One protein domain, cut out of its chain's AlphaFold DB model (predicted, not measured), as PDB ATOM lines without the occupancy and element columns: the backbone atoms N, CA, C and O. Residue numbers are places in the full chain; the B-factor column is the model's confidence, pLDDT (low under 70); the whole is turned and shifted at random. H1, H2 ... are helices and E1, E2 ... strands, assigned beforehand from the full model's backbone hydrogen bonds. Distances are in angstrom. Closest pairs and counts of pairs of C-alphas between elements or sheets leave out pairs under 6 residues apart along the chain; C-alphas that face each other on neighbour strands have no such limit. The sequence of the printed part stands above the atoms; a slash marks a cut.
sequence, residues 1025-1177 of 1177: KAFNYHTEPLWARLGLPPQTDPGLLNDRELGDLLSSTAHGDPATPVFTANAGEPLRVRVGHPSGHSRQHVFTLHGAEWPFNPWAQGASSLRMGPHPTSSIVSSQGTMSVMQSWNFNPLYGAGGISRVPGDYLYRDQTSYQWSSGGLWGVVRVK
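What this domain is: This is residues 1025 to 1177 of the 1177 residues of the protein "Copper oxidase" of Myxococcus sp. AM011 (UniProt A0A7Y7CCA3). With little regular structure, the domain is a flattened, incompletely closed barrel: curled mixed sheet E2 E8 E7 E4 E5, with antiparallel E3 and E6 over its open side. H1 to H3 lie toward one end, loop 1098 to 1126 toward the other. The 153 printed residues span 55 by 36 by 25 A, compact, with radius of gyration of the C-alphas 17.0 A. Along the chain E1 H1 H2 H3 E2 E3 E4 E5 E6 E7 H4 E8, four named helices and eight named strands, class mixed, hold only 58.

How they stand to each other: Look at E7, residues 1153 to 1159: it is antiparallel to E8, residues 1171 to 1176, with N 1155 and O 1174 within hydrogen-bond range at 2.8 A. H4, residues 1162 to 1166, only grazes the sheet.

Where its parts are: Find E7 beginning at C-alpha 1153, (85.331, 83.324, 103.812), and running 19.9 A. E8 ends at C-alpha 1176, (80.614, 84.778, 102.283).

The domain as a whole: The printed part has no cut. Links 1098 to 1126 and 1140 to 1152 are long. Residues 1162 to 1167 have pLDDT under 70.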
ATOM      1  N   LYS A1025      76.152  59.388  95.584       93.06
ATOM      2  CA  LYS A1025      75.324  60.397  96.261       93.06
ATOM      3  C   LYS A1025      75.589  61.785  95.663       93.06
ATOM      4  O   LYS A1025      76.663  62.013  95.100       93.06
ATOM      5  N   ALA A1026      74.630  62.704  95.741       94.19
ATOM      6  CA  ALA A1026      74.755  64.053  95.190       94.19
ATOM      7  C   ALA A1026      73.883  65.096  95.903       94.19
ATOM      8  O   ALA A1026      72.856  64.781  96.503       94.19
ATOM      9  N   PHE A1027      74.275  66.360  95.739       95.19
ATOM     10  CA  PHE A1027      73.441  67.534  95.976       95.19
ATOM     11  C   PHE A1027      73.086  68.199  94.653       95.19
ATOM     12  O   PHE A1027      73.982  68.556  93.893       95.19
ATOM     13  N   ASN A1028      71.799  68.427  94.394       96.31
ATOM     14  CA  ASN A1028      71.314  69.173  93.224       96.31
ATOM     15  C   ASN A1028      71.944  68.715  91.889       96.31
ATOM     16  O   ASN A1028      72.373  69.550  91.099       96.31
ATOM     17  N   TYR A1029      72.021  67.401  91.652       96.25
ATOM     18  CA  TYR A1029      72.707  66.781  90.504       96.25
ATOM     19  C   TYR A1029      74.230  66.963  90.448       96.25
ATOM     20  O   TYR A1029      74.827  66.833  89.383       96.25
ATOM     21  N   HIS A1030      74.886  67.228  91.574       96.06
ATOM     22  CA  HIS A1030      76.332  67.405  91.632       96.06
ATOM     23  C   HIS A1030      76.964  66.661  92.804       96.06
ATOM     24  O   HIS A1030      76.395  66.571  93.889       96.06
ATOM     25  N   THR A1031      78.171  66.138  92.598       95.25
ATOM     26  CA  THR A1031      78.898  65.378  93.624       95.25
ATOM     27  C   THR A1031      80.396  65.640  93.561       95.25
ATOM     28  O   THR A1031      80.966  65.797  92.475       95.25
ATOM     29  N   GLU A1032      81.049  65.668  94.723       94.56
ATOM     30  CA  GLU A1032      82.503  65.820  94.850       94.56
ATOM     31  C   GLU A1032      83.105  64.730  95.770       94.56
ATOM     32  O   GLU A1032      83.521  65.019  96.896       94.56
ATOM     33  N   PRO A1033      83.157  63.453  95.338       92.88
ATOM     34  CA  PRO A1033      83.629  62.357  96.184       92.88
ATOM     35  C   PRO A1033      85.123  62.457  96.509       92.88
ATOM     36  O   PRO A1033      85.942  62.779  95.640       92.88
ATOM     37  N   LEU A1034      85.519  62.116  97.741       89.88
ATOM     38  CA  LEU A1034      86.924  62.238  98.151       89.88
ATOM     39  C   LEU A1034      87.825  61.218  97.439       89.88
ATOM     40  O   LEU A1034      88.957  61.550  97.085       89.88
ATOM     41  N   TRP A1035      87.316  60.018  97.131       89.62
ATOM     42  CA  TRP A1035      88.043  59.036  96.312       89.62
ATOM     43  C   TRP A1035      88.410  59.602  94.931       89.62
ATOM     44  O   TRP A1035      89.514  59.366  94.432       89.62
ATOM     45  N   ALA A1036      87.539  60.430  94.341       92.31
ATOM     46  CA  ALA A1036      87.776  61.044  93.038       92.31
ATOM     47  C   ALA A1036      88.874  62.115  93.122       92.31
ATOM     48  O   ALA A1036      89.747  62.178  92.246       92.31
ATOM     49  N   ARG A1037      88.904  62.900  94.214       91.62
ATOM     50  CA  ARG A1037      89.997  63.846  94.515       91.62
ATOM     51  C   ARG A1037      91.341  63.152  94.718       91.62
ATOM     52  O   ARG A1037      92.347  63.663  94.224       91.62
ATOM     53  N   LEU A1038      91.343  61.970  95.333       90.31
ATOM     54  CA  LEU A1038      92.523  61.106  95.469       90.31
ATOM     55  C   LEU A1038      92.912  60.390  94.164       90.31
ATOM     56  O   LEU A1038      94.011  59.844  94.062       90.31
ATOM     57  N   GLY A1039      92.035  60.393  93.154       90.62
ATOM     58  CA  GLY A1039      92.253  59.703  91.885       90.62
ATOM     59  C   GLY A1039      92.205  58.178  92.004       90.62
ATOM     60  O   GLY A1039      92.867  57.499  91.219       90.62
ATOM     61  N   LEU A1040      91.455  57.663  92.979       89.75
ATOM     62  CA  LEU A1040      91.305  56.240  93.276       89.75
ATOM     63  C   LEU A1040      89.924  55.747  92.832       89.75
ATOM     64  O   LEU A1040      88.978  56.520  92.903       89.75
ATOM     65  N   PRO A1041      89.773  54.494  92.378       91.25
ATOM     66  CA  PRO A1041      88.452  53.931  92.109       91.25
ATOM     67  C   PRO A1041      87.640  53.755  93.412       91.25
ATOM     68  O   PRO A1041      88.245  53.524  94.465       91.25
ATOM     69  N   PRO A1042      86.295  53.835  93.376       90.06
ATOM     70  CA  PRO A1042      85.454  53.773  94.580       90.06
ATOM     71  C   PRO A1042      85.605  52.456  95.362       90.06
ATOM     72  O   PRO A1042      85.604  52.464  96.589       90.06
ATOM     73  N   GLN A1043      85.847  51.333  94.679       90.12
ATOM     74  CA  GLN A1043      86.062  50.022  95.303       90.12
ATOM     75  C   GLN A1043      87.468  49.825  95.912       90.12
ATOM     76  O   GLN A1043      87.856  48.697  96.222       90.12
ATOM     77  N   THR A1044      88.268  50.888  96.041       88.88
ATOM     78  CA  THR A1044      89.599  50.803  96.664       88.88
ATOM     79  C   THR A1044      89.477  50.357  98.119       88.88
ATOM     80  O   THR A1044      88.673  50.901  98.870       88.88
ATOM     81  N   ASP A1045      90.308  49.395  98.525       85.88
ATOM     82  CA  ASP A1045      90.361  48.923  99.909       85.88
ATOM     83  C   ASP A1045      90.678  50.082 100.882       85.88
ATOM     84  O   ASP A1045      91.684  50.776 100.682       85.88
ATOM     85  N   PRO A1046      89.867  50.302 101.938       80.50
ATOM     86  CA  PRO A1046      90.083  51.395 102.885       80.50
ATOM     87  C   PRO A1046      91.453  51.357 103.574       80.50
ATOM     88  O   PRO A1046      92.016  52.404 103.884       80.50
ATOM     89  N   GLY A1047      92.048  50.173 103.757       81.81
ATOM     90  CA  GLY A1047      93.389  50.024 104.318       81.81
ATOM     91  C   GLY A1047      94.474  50.692 103.472       81.81
ATOM     92  O   GLY A1047      95.469  51.163 104.020       81.81
ATOM     93  N   LEU A1048      94.264  50.814 102.155       82.25
ATOM     94  CA  LEU A1048      95.171  51.515 101.238       82.25
ATOM     95  C   LEU A1048      95.044  53.045 101.308       82.25
ATOM     96  O   LEU A1048      95.873  53.755 100.726       82.25
ATOM     97  N   LEU A1049      94.015  53.565 101.986       79.00
ATOM     98  CA  LEU A1049      93.824  55.000 102.204       79.00
ATOM     99  C   LEU A1049      94.634  55.517 103.399       79.00
ATOM    100  O   LEU A1049      94.967  56.700 103.423       79.00
ATOM    101  N   ASN A1050      95.008  54.645 104.341       80.62
ATOM    102  CA  ASN A1050      95.715  55.020 105.573       80.62
ATOM    103  C   ASN A1050      97.078  55.690 105.328       80.62
ATOM    104  O   ASN A1050      97.516  56.497 106.144       80.62
ATOM    105  N   ASP A1051      97.728  55.387 104.202       82.12
ATOM    106  CA  ASP A1051      99.041  55.933 103.833       82.12
ATOM    107  C   ASP A1051      98.948  57.140 102.875       82.12
ATOM    108  O   ASP A1051      99.948  57.559 102.282       82.12
ATOM    109  N   ARG A1052      97.745  57.690 102.652       84.12
ATOM    110  CA  ARG A1052      97.524  58.845 101.769       84.12
ATOM    111  C   ARG A1052      97.561  60.155 102.555       84.12
ATOM    112  O   ARG A1052      97.093  60.225 103.682       84.12
ATOM    113  N   GLU A1053      98.080  61.211 101.927       87.19
ATOM    114  CA  GLU A1053      97.947  62.577 102.446       87.19
ATOM    115  C   GLU A1053      96.510  63.065 102.217       87.19
ATOM    116  O   GLU A1053      96.027  63.062 101.082       87.19
ATOM    117  N   LEU A1054      95.833  63.461 103.295       87.31
ATOM    118  CA  LEU A1054      94.409  63.820 103.300       87.31
ATOM    119  C   LEU A1054      94.168  65.297 103.658       87.31
ATOM    120  O   LEU A1054      93.049  65.780 103.497       87.31
ATOM    121  N   GLY A1055      95.190  66.024 104.125       88.38
ATOM    122  CA  GLY A1055      95.058  67.374 104.681       88.38
ATOM    123  C   GLY A1055      94.534  68.422 103.696       88.38
ATOM    124  O   GLY A1055      93.810  69.329 104.098       88.38
ATOM    125  N   ASP A1056      94.826  68.265 102.402       90.88
ATOM    126  CA  ASP A1056      94.419  69.208 101.353       90.88
ATOM    127  C   ASP A1056      93.121  68.815 100.625       90.88
ATOM    128  O   ASP A1056      92.699  69.516  99.704       90.88
ATOM    129  N   LEU A1057      92.443  67.733 101.030       89.69
ATOM    130  CA  LEU A1057      91.315  67.174 100.269       89.69
ATOM    131  C   LEU A1057      90.166  68.151 100.026       89.69
ATOM    132  O   LEU A1057      89.531  68.093  98.976       89.69
ATOM    133  N   LEU A1058      89.902  69.058 100.962       91.31
ATOM    134  CA  LEU A1058      88.835  70.057 100.840       91.31
ATOM    135  C   LEU A1058      89.342  71.400 100.289       91.31
ATOM    136  O   LEU A1058      88.549  72.304 100.049       91.31
ATOM    137  N   SER A1059      90.648  71.544 100.055       91.88
ATOM    138  CA  SER A1059      91.254  72.805  99.628       91.88
ATOM    139  C   SER A1059      90.888  73.142  98.183       91.88
ATOM    140  O   SER A1059      91.347  72.489  97.238       91.88
ATOM    141  N   SER A1060      90.136  74.231  97.986       91.69
ATOM    142  CA  SER A1060      89.905  74.796  96.650       91.69
ATOM    143  C   SER A1060      91.197  75.268  95.976       91.69
ATOM    144  O   SER A1060      91.269  75.310  94.752       91.69
ATOM    145  N   THR A1061      92.256  75.572  96.735       91.38
ATOM    146  CA  THR A1061      93.559  75.933  96.147       91.38
ATOM    147  C   THR A1061      94.234  74.720  95.508       91.38
ATOM    148  O   THR A1061      94.837  74.841  94.444       91.38
ATOM    149  N   ALA A1062      94.113  73.543  96.130       92.06
ATOM    150  CA  ALA A1062      94.699  72.307  95.617       92.06
ATOM    151  C   ALA A1062      93.856  71.679  94.494       92.06
ATOM    152  O   ALA A1062      94.402  71.167  93.514       92.06
ATOM    153  N   HIS A1063      92.525  71.720  94.615       91.56
ATOM    154  CA  HIS A1063      91.623  70.962  93.743       91.56
ATOM    155  C   HIS A1063      90.668  71.813  92.890       91.56
ATOM    156  O   HIS A1063      90.052  71.254  91.977       91.56
ATOM    157  N   GLY A1064      90.575  73.123  93.122       93.94
ATOM    158  CA  GLY A1064      89.476  73.964  92.641       93.94
ATOM    159  C   GLY A1064      88.231  73.855  93.528       93.94
ATOM    160  O   GLY A1064      88.137  72.965  94.382       93.94
ATOM    161  N   ASP A1065      87.277  74.763  93.310       94.94
ATOM    162  CA  ASP A1065      85.959  74.694  93.953       94.94
ATOM    163  C   ASP A1065      85.291  73.332  93.668       94.94
ATOM    164  O   ASP A1065      85.514  72.753  92.596       94.94
ATOM    165  N   PRO A1066      84.531  72.776  94.631       95.31
ATOM    166  CA  PRO A1066      83.850  71.501  94.435       95.31
ATOM    167  C   PRO A1066      82.791  71.612  93.330       95.31
ATOM    168  O   PRO A1066      82.273  72.694  93.065       95.31
ATOM    169  N   ALA A1067      82.458  70.490  92.684       95.31
ATOM    170  CA  ALA A1067      81.388  70.466  91.686       95.31
ATOM    171  C   ALA A1067      79.992  70.678  92.292       95.31
ATOM    172  O   ALA A1067      79.082  71.097  91.581       95.31
ATOM    173  N   THR A1068      79.817  70.379  93.582       95.44
ATOM    174  CA  THR A1068      78.587  70.665  94.331       95.44
ATOM    175  C   THR A1068      78.283  72.168  94.366       95.44
ATOM    176  O   THR A1068      79.187  72.983  94.162       95.44
ATOM    177  N   PRO A1069      77.020  72.571  94.605       94.81
ATOM    178  CA  PRO A1069      76.642  73.981  94.577       94.81
ATOM    179  C   PRO A1069      77.541  74.887  95.437       94.81
ATOM    180  O   PRO A1069      77.691  74.695  96.640       94.81
ATOM    181  N   VAL A1070      78.108  75.930  94.824       95.69
ATOM    182  CA  VAL A1070      78.780  77.008  95.561       95.69
ATOM    183  C   VAL A1070      77.762  78.113  95.816       95.69
ATOM    184  O   VAL A1070      77.416  78.898  94.927       95.69
ATOM    185  N   PHE A1071      77.265  78.162  97.045       97.56
ATOM    186  CA  PHE A1071      76.333  79.192  97.484       97.56
ATOM    187  C   PHE A1071      77.077  80.486  97.800       97.56
ATOM    188  O   PHE A1071      78.216  80.456  98.259       97.56
ATOM    189  N   THR A1072      76.453  81.639  97.562       97.44
ATOM    190  CA  THR A1072      77.064  82.942  97.871       97.44
ATOM    191  C   THR A1072      76.135  83.821  98.697       97.44
ATOM    192  O   THR A1072      74.923  83.807  98.488       97.44
ATOM    193  N   ALA A1073      76.697  84.585  99.631       97.38
ATOM    194  CA  ALA A1073      75.996  85.586 100.439       97.38
ATOM    195  C   ALA A1073      76.950  86.730 100.801       97.38
ATOM    196  O   ALA A1073      78.169  86.548 100.782       97.38
ATOM    197  N   ASN A1074      76.407  87.895 101.145       97.62
ATOM    198  CA  ASN A1074      77.198  88.977 101.733       97.62
ATOM    199  C   ASN A1074      77.310  88.783 103.249       97.62
ATOM    200  O   ASN A1074      76.372  88.297 103.879       97.62
ATOM    201  N   ALA A1075      78.426  89.189 103.851       97.12
ATOM    202  CA  ALA A1075      78.603  89.128 105.299       97.12
ATOM    203  C   ALA A1075      77.455  89.823 106.070       97.12
ATOM    204  O   ALA A1075      77.125  90.983 105.821       97.12
ATOM    205  N   GLY A1076      76.852  89.109 107.025       95.31
ATOM    206  CA  GLY A1076      75.712  89.561 107.829       95.31
ATOM    207  C   GLY A1076      74.340  89.470 107.147       95.31
ATOM    208  O   GLY A1076      73.347  89.803 107.789       95.31
ATOM    209  N   GLU A1077      74.252  89.024 105.888       96.25
ATOM    210  CA  GLU A1077      72.970  88.811 105.201       96.25
ATOM    211  C   GLU A1077      72.184  87.689 105.916       96.25
ATOM    212  O   GLU A1077      72.737  86.596 106.094       96.25
ATOM    213  N   PRO A1078      70.925  87.916 106.352       96.50
ATOM    214  CA  PRO A1078      70.103  86.866 106.951       96.50
ATOM    215  C   PRO A1078      69.955  85.680 105.999       96.50
ATOM    216  O   PRO A1078      69.750  85.869 104.800       96.50
ATOM    217  N   LEU A1079      70.054  84.461 106.527       96.69
ATOM    218  CA  LEU A1079      70.009  83.239 105.728       96.69
ATOM    219  C   LEU A1079      68.729  82.448 105.994       96.69
ATOM    220  O   LEU A1079      68.269  82.362 107.132       96.69
ATOM    221  N   ARG A1080      68.217  81.794 104.951       96.75
ATOM    222  CA  ARG A1080      67.325  80.638 105.075       96.75
ATOM    223  C   ARG A1080      67.853  79.496 104.223       96.75
ATOM    224  O   ARG A1080      68.057  79.655 103.022       96.75
ATOM    225  N   VAL A1081      68.094  78.346 104.838       97.69
ATOM    226  CA  VAL A1081      68.573  77.150 104.136       97.69
ATOM    227  C   VAL A1081      67.451  76.124 104.111       97.69
ATOM    228  O   VAL A1081      66.873  75.783 105.140       97.69
ATOM    229  N   ARG A1082      67.115  75.668 102.912       97.50
ATOM    230  CA  ARG A1082      66.016  74.756 102.611       97.50
ATOM    231  C   ARG A1082      66.615  73.427 102.191       97.50
ATOM    232  O   ARG A1082      67.329  73.387 101.191       97.50
ATOM    233  N   VAL A1083      66.346  72.362 102.936       97.12
ATOM    234  CA  VAL A1083      66.951  71.057 102.657       97.12
ATOM    235  C   VAL A1083      65.877  69.987 102.549       97.12
ATOM    236  O   VAL A1083      65.059  69.838 103.451       97.12
ATOM    237  N   GLY A1084      65.857  69.262 101.434       96.00
ATOM    238  CA  GLY A1084      64.877  68.212 101.152       96.00
ATOM    239  C   GLY A1084      65.535  66.938 100.642       96.00
ATOM    240  O   GLY A1084      66.656  66.972 100.138       96.00
ATOM    241  N   HIS A1085      64.840  65.810 100.758       95.56
ATOM    242  CA  HIS A1085      65.282  64.514 100.235       95.56
ATOM    243  C   HIS A1085      64.117  63.840  99.500       95.56
ATOM    244  O   HIS A1085      63.429  63.003 100.070       95.56
ATOM    245  N   PRO A1086      63.809  64.224  98.248       95.31
ATOM    246  CA  PRO A1086      62.566  63.796  97.597       95.31
ATOM    247  C   PRO A1086      62.471  62.297  97.288       95.31
ATOM    248  O   PRO A1086      61.369  61.771  97.148       95.31
ATOM    249  N   SER A1087      63.605  61.615  97.118       93.81
ATOM    250  CA  SER A1087      63.668  60.193  96.778       93.81
ATOM    251  C   SER A1087      65.037  59.613  97.121       93.81
ATOM    252  O   SER A1087      66.030  60.333  97.048       93.81
ATOM    253  N   GLY A1088      65.053  58.306  97.379       92.25
ATOM    254  CA  GLY A1088      66.236  57.453  97.356       92.25
ATOM    255  C   GLY A1088      66.234  56.418  98.488       92.25
ATOM    256  O   GLY A1088      65.160  55.905  98.819       92.25
ATOM    257  N   HIS A1089      67.390  56.083  99.062       89.50
ATOM    258  CA  HIS A1089      67.541  55.034 100.084       89.50
ATOM    259  C   HIS A1089      67.213  55.508 101.510       89.50
ATOM    260  O   HIS A1089      67.136  56.699 101.787       89.50
ATOM    261  N   SER A1090      66.967  54.567 102.426       83.38
ATOM    262  CA  SER A1090      66.478  54.846 103.786       83.38
ATOM    263  C   SER A1090      67.513  55.477 104.723       83.38
ATOM    264  O   SER A1090      67.121  56.083 105.727       83.38
ATOM    265  N   ARG A1091      68.811  55.383 104.396       84.62
ATOM    266  CA  ARG A1091      69.909  55.874 105.238       84.62
ATOM    267  C   ARG A1091      69.755  57.372 105.515       84.62
ATOM    268  O   ARG A1091      69.796  58.192 104.601       84.62
ATOM    269  N   GLN A1092      69.585  57.728 106.788       87.50
ATOM    270  CA  GLN A1092      69.324  59.109 107.184       87.50
ATOM    271  C   GLN A1092      70.559  60.001 107.042       87.50
ATOM    272  O   GLN A1092      71.676  59.619 107.389       87.50
ATOM    273  N   HIS A1093      70.315  61.233 106.608       90.94
ATOM    274  CA  HIS A1093      71.302  62.294 106.469       90.94
ATOM    275  C   HIS A1093      71.310  63.206 107.703       90.94
ATOM    276  O   HIS A1093      70.343  63.301 108.471       90.94
ATOM    277  N   VAL A1094      72.422  63.914 107.887       93.38
ATOM    278  CA  VAL A1094      72.625  64.911 108.938       93.38
ATOM    279  C   VAL A1094      73.255  66.164 108.333       93.38
ATOM    280  O   VAL A1094      74.464  66.221 108.103       93.38
ATOM    281  N   PHE A1095      72.457  67.209 108.125       94.88
ATOM    282  CA  PHE A1095      72.935  68.465 107.553       94.88
ATOM    283  C   PHE A1095      73.697  69.311 108.582       94.88
ATOM    284  O   PHE A1095      73.277  69.478 109.730       94.88
ATOM    285  N   THR A1096      74.826  69.890 108.172       95.31
ATOM    286  CA  THR A1096      75.587  70.878 108.953       95.31
ATOM    287  C   THR A1096      76.091  72.001 108.059       95.31
ATOM    288  O   THR A1096      76.603  71.738 106.971       95.31
ATOM    289  N   LEU A1097      76.037  73.236 108.565       96.06
ATOM    290  CA  LEU A1097      76.738  74.397 108.018       96.06
ATOM    291  C   LEU A1097      77.731  74.907 109.067       96.06
ATOM    292  O   LEU A1097      77.348  75.281 110.171       96.06
ATOM    293  N   HIS A1098      79.020  74.902 108.736       94.81
ATOM    294  CA  HIS A1098      80.067  75.342 109.654       94.81
ATOM    295  C   HIS A1098      79.880  76.818 110.027       94.81
ATOM    296  O   HIS A1098      79.548  77.636 109.173       94.81
ATOM    297  N   GLY A1099      80.132  77.162 111.293       92.38
ATOM    298  CA  GLY A1099      80.048  78.543 111.785       92.38
ATOM    299  C   GLY A1099      78.629  79.117 111.873       92.38
ATOM    300  O   GLY A1099      78.497  80.330 112.021       92.38
ATOM    301  N   ALA A1100      77.602  78.269 111.764       94.56
ATOM    302  CA  ALA A1100      76.205  78.651 111.888       94.56
ATOM    303  C   ALA A1100      75.464  77.763 112.900       94.56
ATOM    304  O   ALA A1100      75.645  76.546 112.946       94.56
ATOM    305  N   GLU A1101      74.583  78.394 113.662       95.06
ATOM    306  CA  GLU A1101      73.640  77.785 114.586       95.06
ATOM    307  C   GLU A1101      72.224  78.314 114.322       95.06
ATOM    308  O   GLU A1101      72.034  79.457 113.888       95.06
ATOM    309  N   TRP A1102      71.215  77.481 114.567       95.56
ATOM    310  CA  TRP A1102      69.809  77.810 114.336       95.56
ATOM    311  C   TRP A1102      68.901  77.197 115.413       95.56
ATOM    312  O   TRP A1102      69.290  76.230 116.073       95.56
ATOM    313  N   PRO A1103      67.688  77.739 115.611       94.31
ATOM    314  CA  PRO A1103      66.657  77.082 116.410       94.31
ATOM    315  C   PRO A1103      66.251  75.743 115.782       94.31
ATOM    316  O   PRO A1103      66.048  75.679 114.571       94.31
ATOM    317  N   PHE A1104      66.081  74.695 116.592       93.00
ATOM    318  CA  PHE A1104      65.594  73.385 116.139       93.00
ATOM    319  C   PHE A1104      64.218  73.495 115.457       93.00
ATOM    320  O   PHE A1104      64.005  72.919 114.394       93.00
ATOM    321  N   ASN A1105      63.318  74.304 116.027       92.25
ATOM    322  CA  ASN A1105      62.027  74.653 115.436       92.25
ATOM    323  C   ASN A1105      62.125  76.059 114.810       92.25
ATOM    324  O   ASN A1105      62.223  77.041 115.548       92.25
ATOM    325  N   PRO A1106      62.074  76.198 113.470       92.75
ATOM    326  CA  PRO A1106      62.236  77.484 112.776       92.75
ATOM    327  C   PRO A1106      60.975  78.374 112.792       92.75
ATOM    328  O   PRO A1106      60.943  79.429 112.149       92.75
ATOM    329  N   TRP A1107      59.908  77.934 113.458       92.94
ATOM    330  CA  TRP A1107      58.573  78.529 113.407       92.94
ATOM    331  C   TRP A1107      58.406  79.626 114.445       92.94
ATOM    332  O   TRP A1107      58.774  79.445 115.599       92.94
ATOM    333  N   ALA A1108      57.808  80.752 114.061       90.12
ATOM    334  CA  ALA A1108      57.697  81.899 114.954       90.12
ATOM    335  C   ALA A1108      56.789  81.609 116.164       90.12
ATOM    336  O   ALA A1108      55.697  81.035 116.028       90.12
ATOM    337  N   GLN A1109      57.207  82.085 117.341       87.12
ATOM    338  CA  GLN A1109      56.383  82.046 118.550       87.12
ATOM    339  C   GLN A1109      55.040  82.759 118.316       87.12
ATOM    340  O   GLN A1109      54.956  83.750 117.590       87.12
ATOM    341  N   GLY A1110      53.955  82.215 118.878       84.19
ATOM    342  CA  GLY A1110      52.598  82.758 118.718       84.19
ATOM    343  C   GLY A1110      51.976  82.530 117.334       84.19
ATOM    344  O   GLY A1110      50.764  82.639 117.179       84.19
ATOM    345  N   ALA A1111      52.759  82.114 116.335       83.94
ATOM    346  CA  ALA A1111      52.286  81.993 114.961       83.94
ATOM    347  C   ALA A1111      51.671  80.628 114.616       83.94
ATOM    348  O   ALA A1111      51.264  80.422 113.480       83.94
ATOM    349  N   SER A1112      51.613  79.695 115.572       86.94
ATOM    350  CA  SER A1112      50.999  78.364 115.420       86.94
ATOM    351  C   SER A1112      51.424  77.618 114.142       86.94
ATOM    352  O   SER A1112      50.581  77.106 113.407       86.94
ATOM    353  N   SER A1113      52.732  77.605 113.850       90.00
ATOM    354  CA  SER A1113      53.319  76.976 112.651       90.00
ATOM    355  C   SER A1113      52.858  77.561 111.303       90.00
ATOM    356  O   SER A1113      53.001  76.909 110.273       90.00
ATOM    357  N   LEU A1114      52.311  78.783 111.282       90.56
ATOM    358  CA  LEU A1114      51.857  79.443 110.048       90.56
ATOM    359  C   LEU A1114      52.965  80.221 109.320       90.56
ATOM    360  O   LEU A1114      52.873  80.411 108.108       90.56
ATOM    361  N   ARG A1115      53.990  80.678 110.051       91.38
ATOM    362  CA  ARG A1115      55.139  81.439 109.528       91.38
ATOM    363  C   ARG A1115      56.423  81.126 110.288       91.38
ATOM    364  O   ARG A1115      56.380  80.750 111.465       91.38
ATOM    365  N   MET A1116      57.558  81.340 109.638       92.19
ATOM    366  CA  MET A1116      58.884  81.194 110.234       92.19
ATOM    367  C   MET A1116      59.380  82.492 110.866       92.19
ATOM    368  O   MET A1116      59.053  83.589 110.412       92.19
ATOM    369  N   GLY A1117      60.188  82.369 111.915       89.44
ATOM    370  CA  GLY A1117      60.747  83.516 112.627       89.44
ATOM    371  C   GLY A1117      61.320  83.144 113.995       89.44
ATOM    372  O   GLY A1117      61.490  81.960 114.284       89.44
ATOM    373  N   PRO A1118      61.636  84.142 114.836       86.19
ATOM    374  CA  PRO A1118      62.218  83.912 116.156       86.19
ATOM    375  C   PRO A1118      61.323  83.059 117.071       86.19
ATOM    376  O   PRO A1118      60.111  83.269 117.155       86.19
ATOM    377  N   HIS A1119      61.944  82.116 117.784       86.50
ATOM    378  CA  HIS A1119      61.296  81.260 118.779       86.50
ATOM    379  C   HIS A1119      62.223  81.061 119.992       86.50
ATOM    380  O   HIS A1119      63.033  80.130 120.006       86.50
ATOM    381  N   PRO A1120      62.147  81.925 121.020       85.19
ATOM    382  CA  PRO A1120      63.155  82.006 122.082       85.19
ATOM    383  C   PRO A1120      63.250  80.753 122.965       85.19
ATOM    384  O   PRO A1120      64.258  80.554 123.634       85.19
ATOM    385  N   THR A1121      62.226  79.895 122.974       85.88
ATOM    386  CA  THR A1121      62.224  78.642 123.749       85.88
ATOM    387  C   THR A1121      62.669  77.421 122.943       85.88
ATOM    388  O   THR A1121      62.729  76.326 123.499       85.88
ATOM    389  N   SER A1122      62.979  77.574 121.648       90.75
ATOM    390  CA  SER A1122      63.481  76.460 120.843       90.75
ATOM    391  C   SER A1122      64.965  76.232 121.129       90.75
ATOM    392  O   SER A1122      65.747  77.181 121.197       90.75
ATOM    393  N   SER A1123      65.360  74.970 121.294       92.62
ATOM    394  CA  SER A1123      66.762  74.596 121.488       92.62
ATOM    395  C   SER A1123      67.612  75.030 120.297       92.62
ATOM    396  O   SER A1123      67.227  74.827 119.148       92.62
ATOM    397  N   ILE A1124      68.790  75.587 120.566       94.56
ATOM    398  CA  ILE A1124      69.751  75.960 119.525       94.56
ATOM    399  C   ILE A1124      70.590  74.733 119.161       94.56
ATOM    400  O   ILE A1124      71.136  74.065 120.042       94.56
ATOM    401  N   VAL A1125      70.712  74.460 117.864       95.44
ATOM    402  CA  VAL A1125      71.500  73.358 117.300       95.44
ATOM    403  C   VAL A1125      72.436  73.874 116.200       95.44
ATOM    404  O   VAL A1125      72.231  74.951 115.644       95.44
ATOM    405  N   SER A1126      73.477  73.104 115.879       92.19
ATOM    406  CA  SER A1126      74.421  73.383 114.776       92.19
ATOM    407  C   SER A1126      74.411  72.311 113.681       92.19
ATOM    408  O   SER A1126      75.080  72.438 112.657       92.19
ATOM    409  N   SER A1127      73.689  71.221 113.924       94.31
ATOM    410  CA  SER A1127      73.555  70.075 113.033       94.31
ATOM    411  C   SER A1127      72.144  69.529 113.183       94.31
ATOM    412  O   SER A1127      71.670  69.379 114.310       94.31
ATOM    413  N   GLN A1128      71.491  69.226 112.065       93.00
ATOM    414  CA  GLN A1128      70.157  68.634 112.053       93.00
ATOM    415  C   GLN A1128      70.240  67.217 111.501       93.00
ATOM    416  O   GLN A1128      70.621  67.038 110.347       93.00
ATOM    417  N   GLY A1129      69.911  66.230 112.334       88.94
ATOM    418  CA  GLY A1129      69.867  64.824 111.942       88.94
ATOM    419  C   GLY A1129      68.476  64.349 111.543       88.94
ATOM    420  O   GLY A1129      67.568  65.159 111.356       88.94
ATOM    421  N   THR A1130      68.356  63.024 111.429       81.12
ATOM    422  CA  THR A1130      67.115  62.303 111.117       81.12
ATOM    423  C   THR A1130      66.429  62.775 109.838       81.12
ATOM    424  O   THR A1130      65.206  62.878 109.768       81.12
ATOM    425  N   MET A1131      67.229  63.088 108.813       88.56
ATOM    426  CA  MET A1131      66.743  63.470 107.490       88.56
ATOM    427  C   MET A1131      66.669  62.243 106.581       88.56
ATOM    428  O   MET A1131      67.652  61.871 105.952       88.56
ATOM    429  N   SER A1132      65.511  61.604 106.527       89.50
ATOM    430  CA  SER A1132      65.219  60.495 105.620       89.50
ATOM    431  C   SER A1132      64.468  60.960 104.367       89.50
ATOM    432  O   SER A1132      64.088  62.126 104.219       89.50
ATOM    433  N   VAL A1133      64.195  60.014 103.473       93.19
ATOM    434  CA  VAL A1133      63.449  60.224 102.230       93.19
ATOM    435  C   VAL A1133      62.083  60.821 102.531       93.19
ATOM    436  O   VAL A1133      61.413  60.443 103.489       93.19
ATOM    437  N   MET A1134      61.650  61.755 101.690       93.56
ATOM    438  CA  MET A1134      60.444  62.563 101.840       93.56
ATOM    439  C   MET A1134      60.437  63.461 103.090       93.56
ATOM    440  O   MET A1134      59.465  64.177 103.303       93.56
ATOM    441  N   GLN A1135      61.490  63.519 103.908       92.50
ATOM    442  CA  GLN A1135      61.601  64.565 104.926       92.50
ATOM    443  C   GLN A1135      62.194  65.841 104.332       92.50
ATOM    444  O   GLN A1135      62.864  65.852 103.295       92.50
ATOM    445  N   SER A1136      61.902  66.955 104.990       93.25
ATOM    446  CA  SER A1136      62.389  68.266 104.595       93.25
ATOM    447  C   SER A1136      62.543  69.153 105.819       93.25
ATOM    448  O   SER A1136      61.701  69.115 106.715       93.25
ATOM    449  N   TRP A1137      63.586  69.972 105.828       94.75
ATOM    450  CA  TRP A1137      63.933  70.855 106.928       94.75
ATOM    451  C   TRP A1137      64.183  72.277 106.440       94.75
ATOM    452  O   TRP A1137      64.680  72.523 105.337       94.75
ATOM    453  N   ASN A1138      63.828  73.225 107.301       95.69
ATOM    454  CA  ASN A1138      64.002  74.650 107.084       95.69
ATOM    455  C   ASN A1138      64.899  75.200 108.193       95.69
ATOM    456  O   ASN A1138      64.564  75.076 109.367       95.69
ATOM    457  N   PHE A1139      66.020  75.812 107.829       95.56
ATOM    458  CA  PHE A1139      67.003  76.333 108.775       95.56
ATOM    459  C   PHE A1139      67.086  77.850 108.683       95.56
ATOM    460  O   PHE A1139      67.275  78.397 107.594       95.56
ATOM    461  N   ASN A1140      67.020  78.513 109.838       94.88
ATOM    462  CA  ASN A1140      67.141  79.964 109.964       94.88
ATOM    463  C   ASN A1140      68.359  80.295 110.849       94.88
ATOM    464  O   ASN A1140      68.198  80.419 112.066       94.88
ATOM    465  N   PRO A1141      69.581  80.383 110.282       95.56
ATOM    466  CA  PRO A1141      70.776  80.749 111.041       95.56
ATOM    467  C   PRO A1141      70.619  82.072 111.800       95.56
ATOM    468  O   PRO A1141      70.257  83.088 111.209       95.56
ATOM    469  N   LEU A1142      70.941  82.069 113.098       94.19
ATOM    470  CA  LEU A1142      70.665  83.187 114.015       94.19
ATOM    471  C   LEU A1142      71.391  84.490 113.652       94.19
ATOM    472  O   LEU A1142      70.855  85.575 113.863       94.19
ATOM    473  N   TYR A1143      72.603  84.390 113.106       94.44
ATOM    474  CA  TYR A1143      73.485  85.540 112.866       94.44
ATOM    475  C   TYR A1143      73.725  85.845 111.380       94.44
ATOM    476  O   TYR A1143      74.569  86.676 111.045       94.44
ATOM    477  N   GLY A1144      72.990  85.178 110.485       94.56
ATOM    478  CA  GLY A1144      73.180  85.305 109.042       94.56
ATOM    479  C   GLY A1144      74.538  84.786 108.552       94.56
ATOM    480  O   GLY A1144      75.212  83.982 109.201       94.56
ATOM    481  N   ALA A1145      74.932  85.220 107.357       96.88
ATOM    482  CA  ALA A1145      76.157  84.780 106.702       96.88
ATOM    483  C   ALA A1145      77.423  85.280 107.421       96.88
ATOM    484  O   ALA A1145      77.591  86.472 107.673       96.88
ATOM    485  N   GLY A1146      78.354  84.368 107.705       95.25
ATOM    486  CA  GLY A1146      79.606  84.676 108.405       95.25
ATOM    487  C   GLY A1146      79.521  84.617 109.936       95.25
ATOM    488  O   GLY A1146      80.483  84.996 110.611       95.25
ATOM    489  N   GLY A1147      78.385  84.161 110.477       93.56
ATOM    490  CA  GLY A1147      78.148  84.010 111.913       93.56
ATOM    491  C   GLY A1147      78.113  85.343 112.664       93.56
ATOM    492  O   GLY A1147      78.075  86.421 112.069       93.56
ATOM    493  N   ILE A1148      78.171  85.280 113.998       93.56
ATOM    494  CA  ILE A1148      78.083  86.460 114.880       93.56
ATOM    495  C   ILE A1148      79.126  87.547 114.561       93.56
ATOM    496  O   ILE A1148      78.862  88.737 114.716       93.56
ATOM    497  N   SER A1149      80.292  87.140 114.057       94.81
ATOM    498  CA  SER A1149      81.405  88.030 113.710       94.81
ATOM    499  C   SER A1149      81.398  88.488 112.246       94.81
ATOM    500  O   SER A1149      82.294  89.234 111.855       94.81
ATOM    501  N   ARG A1150      80.420  88.048 111.435       95.06
ATOM    502  CA  ARG A1150      80.252  88.405 110.012       95.06
ATOM    503  C   ARG A1150      81.539  88.228 109.197       95.06
ATOM    504  O   ARG A1150      81.915  89.103 108.422       95.06
ATOM    505  N   VAL A1151      82.257  87.124 109.413       96.94
ATOM    506  CA  VAL A1151      83.591  86.925 108.826       96.94
ATOM    507  C   VAL A1151      83.458  86.472 107.365       96.94
ATOM    508  O   VAL A1151      82.860  85.417 107.127       96.94
ATOM    509  N   PRO A1152      84.021  87.207 106.385       97.12
ATOM    510  CA  PRO A1152      84.098  86.742 105.004       97.12
ATOM    511  C   PRO A1152      84.982  85.500 104.884       97.12
ATOM    512  O   PRO A1152      86.001  85.381 105.567       97.12
ATOM    513  N   GLY A1153      84.615  84.582 103.997       95.62
ATOM    514  CA  GLY A1153      85.331  83.324 103.812       95.62
ATOM    515  C   GLY A1153      84.453  82.205 103.268       95.62
ATOM    516  O   GLY A1153      83.265  82.389 103.000       95.62
ATOM    517  N   ASP A1154      85.063  81.034 103.116       96.25
ATOM    518  CA  ASP A1154      84.401  79.816 102.663       96.25
ATOM    519  C   ASP A1154      83.994  78.966 103.872       96.25
ATOM    520  O   ASP A1154      84.832  78.561 104.679       96.25
ATOM    521  N   TYR A1155      82.697  78.692 103.985       96.56
ATOM    522  CA  TYR A1155      82.106  77.871 105.037       96.56
ATOM    523  C   TYR A1155      81.652  76.540 104.449       96.56
ATOM    524  O   TYR A1155      80.956  76.500 103.437       96.56
ATOM    525  N   LEU A1156      82.047  75.441 105.087       95.19
ATOM    526  CA  LEU A1156      81.685  74.094 104.657       95.19
ATOM    527  C   LEU A1156      80.224  73.802 105.016       95.19
ATOM    528  O   LEU A1156      79.846  73.924 106.183       95.19
ATOM    529  N   TYR A1157      79.433  73.359 104.041       95.50
ATOM    530  CA  TYR A1157      78.189  72.640 104.309       95.50
ATOM    531  C   TYR A1157      78.356  71.176 103.908       95.50
ATOM    532  O   TYR A1157      79.034  70.877 102.922       95.50
ATOM    533  N   ARG A1158      77.794  70.247 104.682       93.62
ATOM    534  CA  ARG A1158      78.001  68.813 104.448       93.62
ATOM    535  C   ARG A1158      77.014  67.924 105.184       93.62
ATOM    536  O   ARG A1158      76.391  68.353 106.155       93.62
ATOM    537  N   ASP A1159      76.982  66.675 104.740       92.62
ATOM    538  CA  ASP A1159      76.436  65.563 105.502       92.62
ATOM    539  C   ASP A1159      77.425  65.073 106.587       92.62
ATOM    540  O   ASP A1159      78.644  65.035 106.354       92.62
ATOM    541  N   GLN A1160      76.933  64.734 107.790       90.00
ATOM    542  CA  GLN A1160      77.787  64.259 108.892       90.00
ATOM    543  C   GLN A1160      78.099  62.764 108.867       90.00
ATOM    544  O   GLN A1160      79.062  62.355 109.522       90.00
ATOM    545  N   THR A1161      77.340  61.948 108.137       81.12
ATOM    546  CA  THR A1161      77.552  60.502 108.154       81.12
ATOM    547  C   THR A1161      78.894  60.151 107.497       81.12
ATOM    548  O   THR A1161      79.313  60.725 106.486       81.12
ATOM    549  N   SER A1162      79.631  59.227 108.120       68.31
ATOM    550  CA  SER A1162      81.030  58.955 107.763       68.31
ATOM    551  C   SER A1162      81.177  58.455 106.320       68.31
ATOM    552  O   SER A1162      81.977  58.997 105.548       68.31
ATOM    553  N   TYR A1163      80.391  57.446 105.933       67.31
ATOM    554  CA  TYR A1163      80.469  56.845 104.601       67.31
ATOM    555  C   TYR A1163      79.919  57.778 103.516       67.31
ATOM    556  O   TYR A1163      80.532  57.891 102.449       67.31
ATOM    557  N   GLN A1164      78.841  58.520 103.781       65.88
ATOM    558  CA  GLN A1164      78.246  59.385 102.759       65.88
ATOM    559  C   GLN A1164      79.042  60.686 102.555       65.88
ATOM    560  O   GLN A1164      79.125  61.172 101.425       65.88
ATOM    561  N   TRP A1165      79.732  61.206 103.581       67.44
ATOM    562  CA  TRP A1165      80.716  62.276 103.376       67.44
ATOM    563  C   TRP A1165      81.920  61.768 102.578       67.44
ATOM    564  O   TRP A1165      82.207  62.265 101.485       67.44
ATOM    565  N   SER A1166      82.643  60.789 103.131       63.94
ATOM    566  CA  SER A1166      83.954  60.401 102.603       63.94
ATOM    567  C   SER A1166      83.865  59.780 101.209       63.94
ATOM    568  O   SER A1166      84.706  60.060 100.351       63.94
ATOM    569  N   SER A1167      82.819  58.998 100.949       66.50
ATOM    570  CA  SER A1167      82.665  58.274  99.690       66.50
ATOM    571  C   SER A1167      81.516  58.755  98.799       66.50
ATOM    572  O   SER A1167      81.616  58.620  97.580       66.50
ATOM    573  N   GLY A1168      80.483  59.379  99.374       75.75
ATOM    574  CA  GLY A1168      79.311  59.872  98.643       75.75
ATOM    575  C   GLY A1168      79.455  61.280  98.054       75.75
ATOM    576  O   GLY A1168      78.685  61.642  97.173       75.75
ATOM    577  N   GLY A1169      80.433  62.085  98.486       89.38
ATOM    578  CA  GLY A1169      80.659  63.422  97.916       89.38
ATOM    579  C   GLY A1169      79.640  64.488  98.338       89.38
ATOM    580  O   GLY A1169      79.519  65.515  97.669       89.38
ATOM    581  N   LEU A1170      78.937  64.261  99.454       93.50
ATOM    582  CA  LEU A1170      77.935  65.161 100.035       93.50
ATOM    583  C   LEU A1170      78.570  66.277 100.881       93.50
ATOM    584  O   LEU A1170      78.446  66.326 102.107       93.50
ATOM    585  N   TRP A1171      79.247  67.208 100.215       94.31
ATOM    586  CA  TRP A1171      79.755  68.442 100.823       94.31
ATOM    587  C   TRP A1171      79.870  69.561  99.787       94.31
ATOM    588  O   TRP A1171      79.995  69.285  98.600       94.31
ATOM    589  N   GLY A1172      79.863  70.818 100.218       95.44
ATOM    590  CA  GLY A1172      80.089  71.983  99.364       95.44
ATOM    591  C   GLY A1172      80.405  73.236 100.176       95.44
ATOM    592  O   GLY A1172      80.706  73.155 101.368       95.44
ATOM    593  N   VAL A1173      80.373  74.406  99.536       96.88
ATOM    594  CA  VAL A1173      80.828  75.661 100.156       96.88
ATOM    595  C   VAL A1173      79.767  76.758 100.075       96.88
ATOM    596  O   VAL A1173      79.204  77.023  99.014       96.88
ATOM    597  N   VAL A1174      79.547  77.448 101.197       97.81
ATOM    598  CA  VAL A1174      78.926  78.775 101.249       97.81
ATOM    599  C   VAL A1174      80.041  79.819 101.286       97.81
ATOM    600  O   VAL A1174      80.786  79.912 102.260       97.81
ATOM    601  N   ARG A1175      80.160  80.613 100.225       97.56
ATOM    602  CA  ARG A1175      81.144  81.689 100.095       97.56
ATOM    603  C   ARG A1175      80.544  83.018 100.540       97.56
ATOM    604  O   ARG A1175      79.698  83.596  99.851       97.56
ATOM    605  N   VAL A1176      81.013  83.503 101.683       98.00
ATOM    606  CA  VAL A1176      80.614  84.778 102.283       98.00
ATOM    607  C   VAL A1176      81.574  85.868 101.817       98.00
ATOM    608  O   VAL A1176      82.786  85.747 102.012       98.00
ATOM    609  N   LYS A1177      81.033  86.901 101.170       94.94
ATOM    610  CA  LYS A1177      81.791  88.021 100.597       94.94
ATOM    611  C   LYS A1177      81.761  89.265 101.468       94.94
ATOM    612  O   LYS A1177      80.708  89.515 102.102       94.94
TER     613      LYS A1177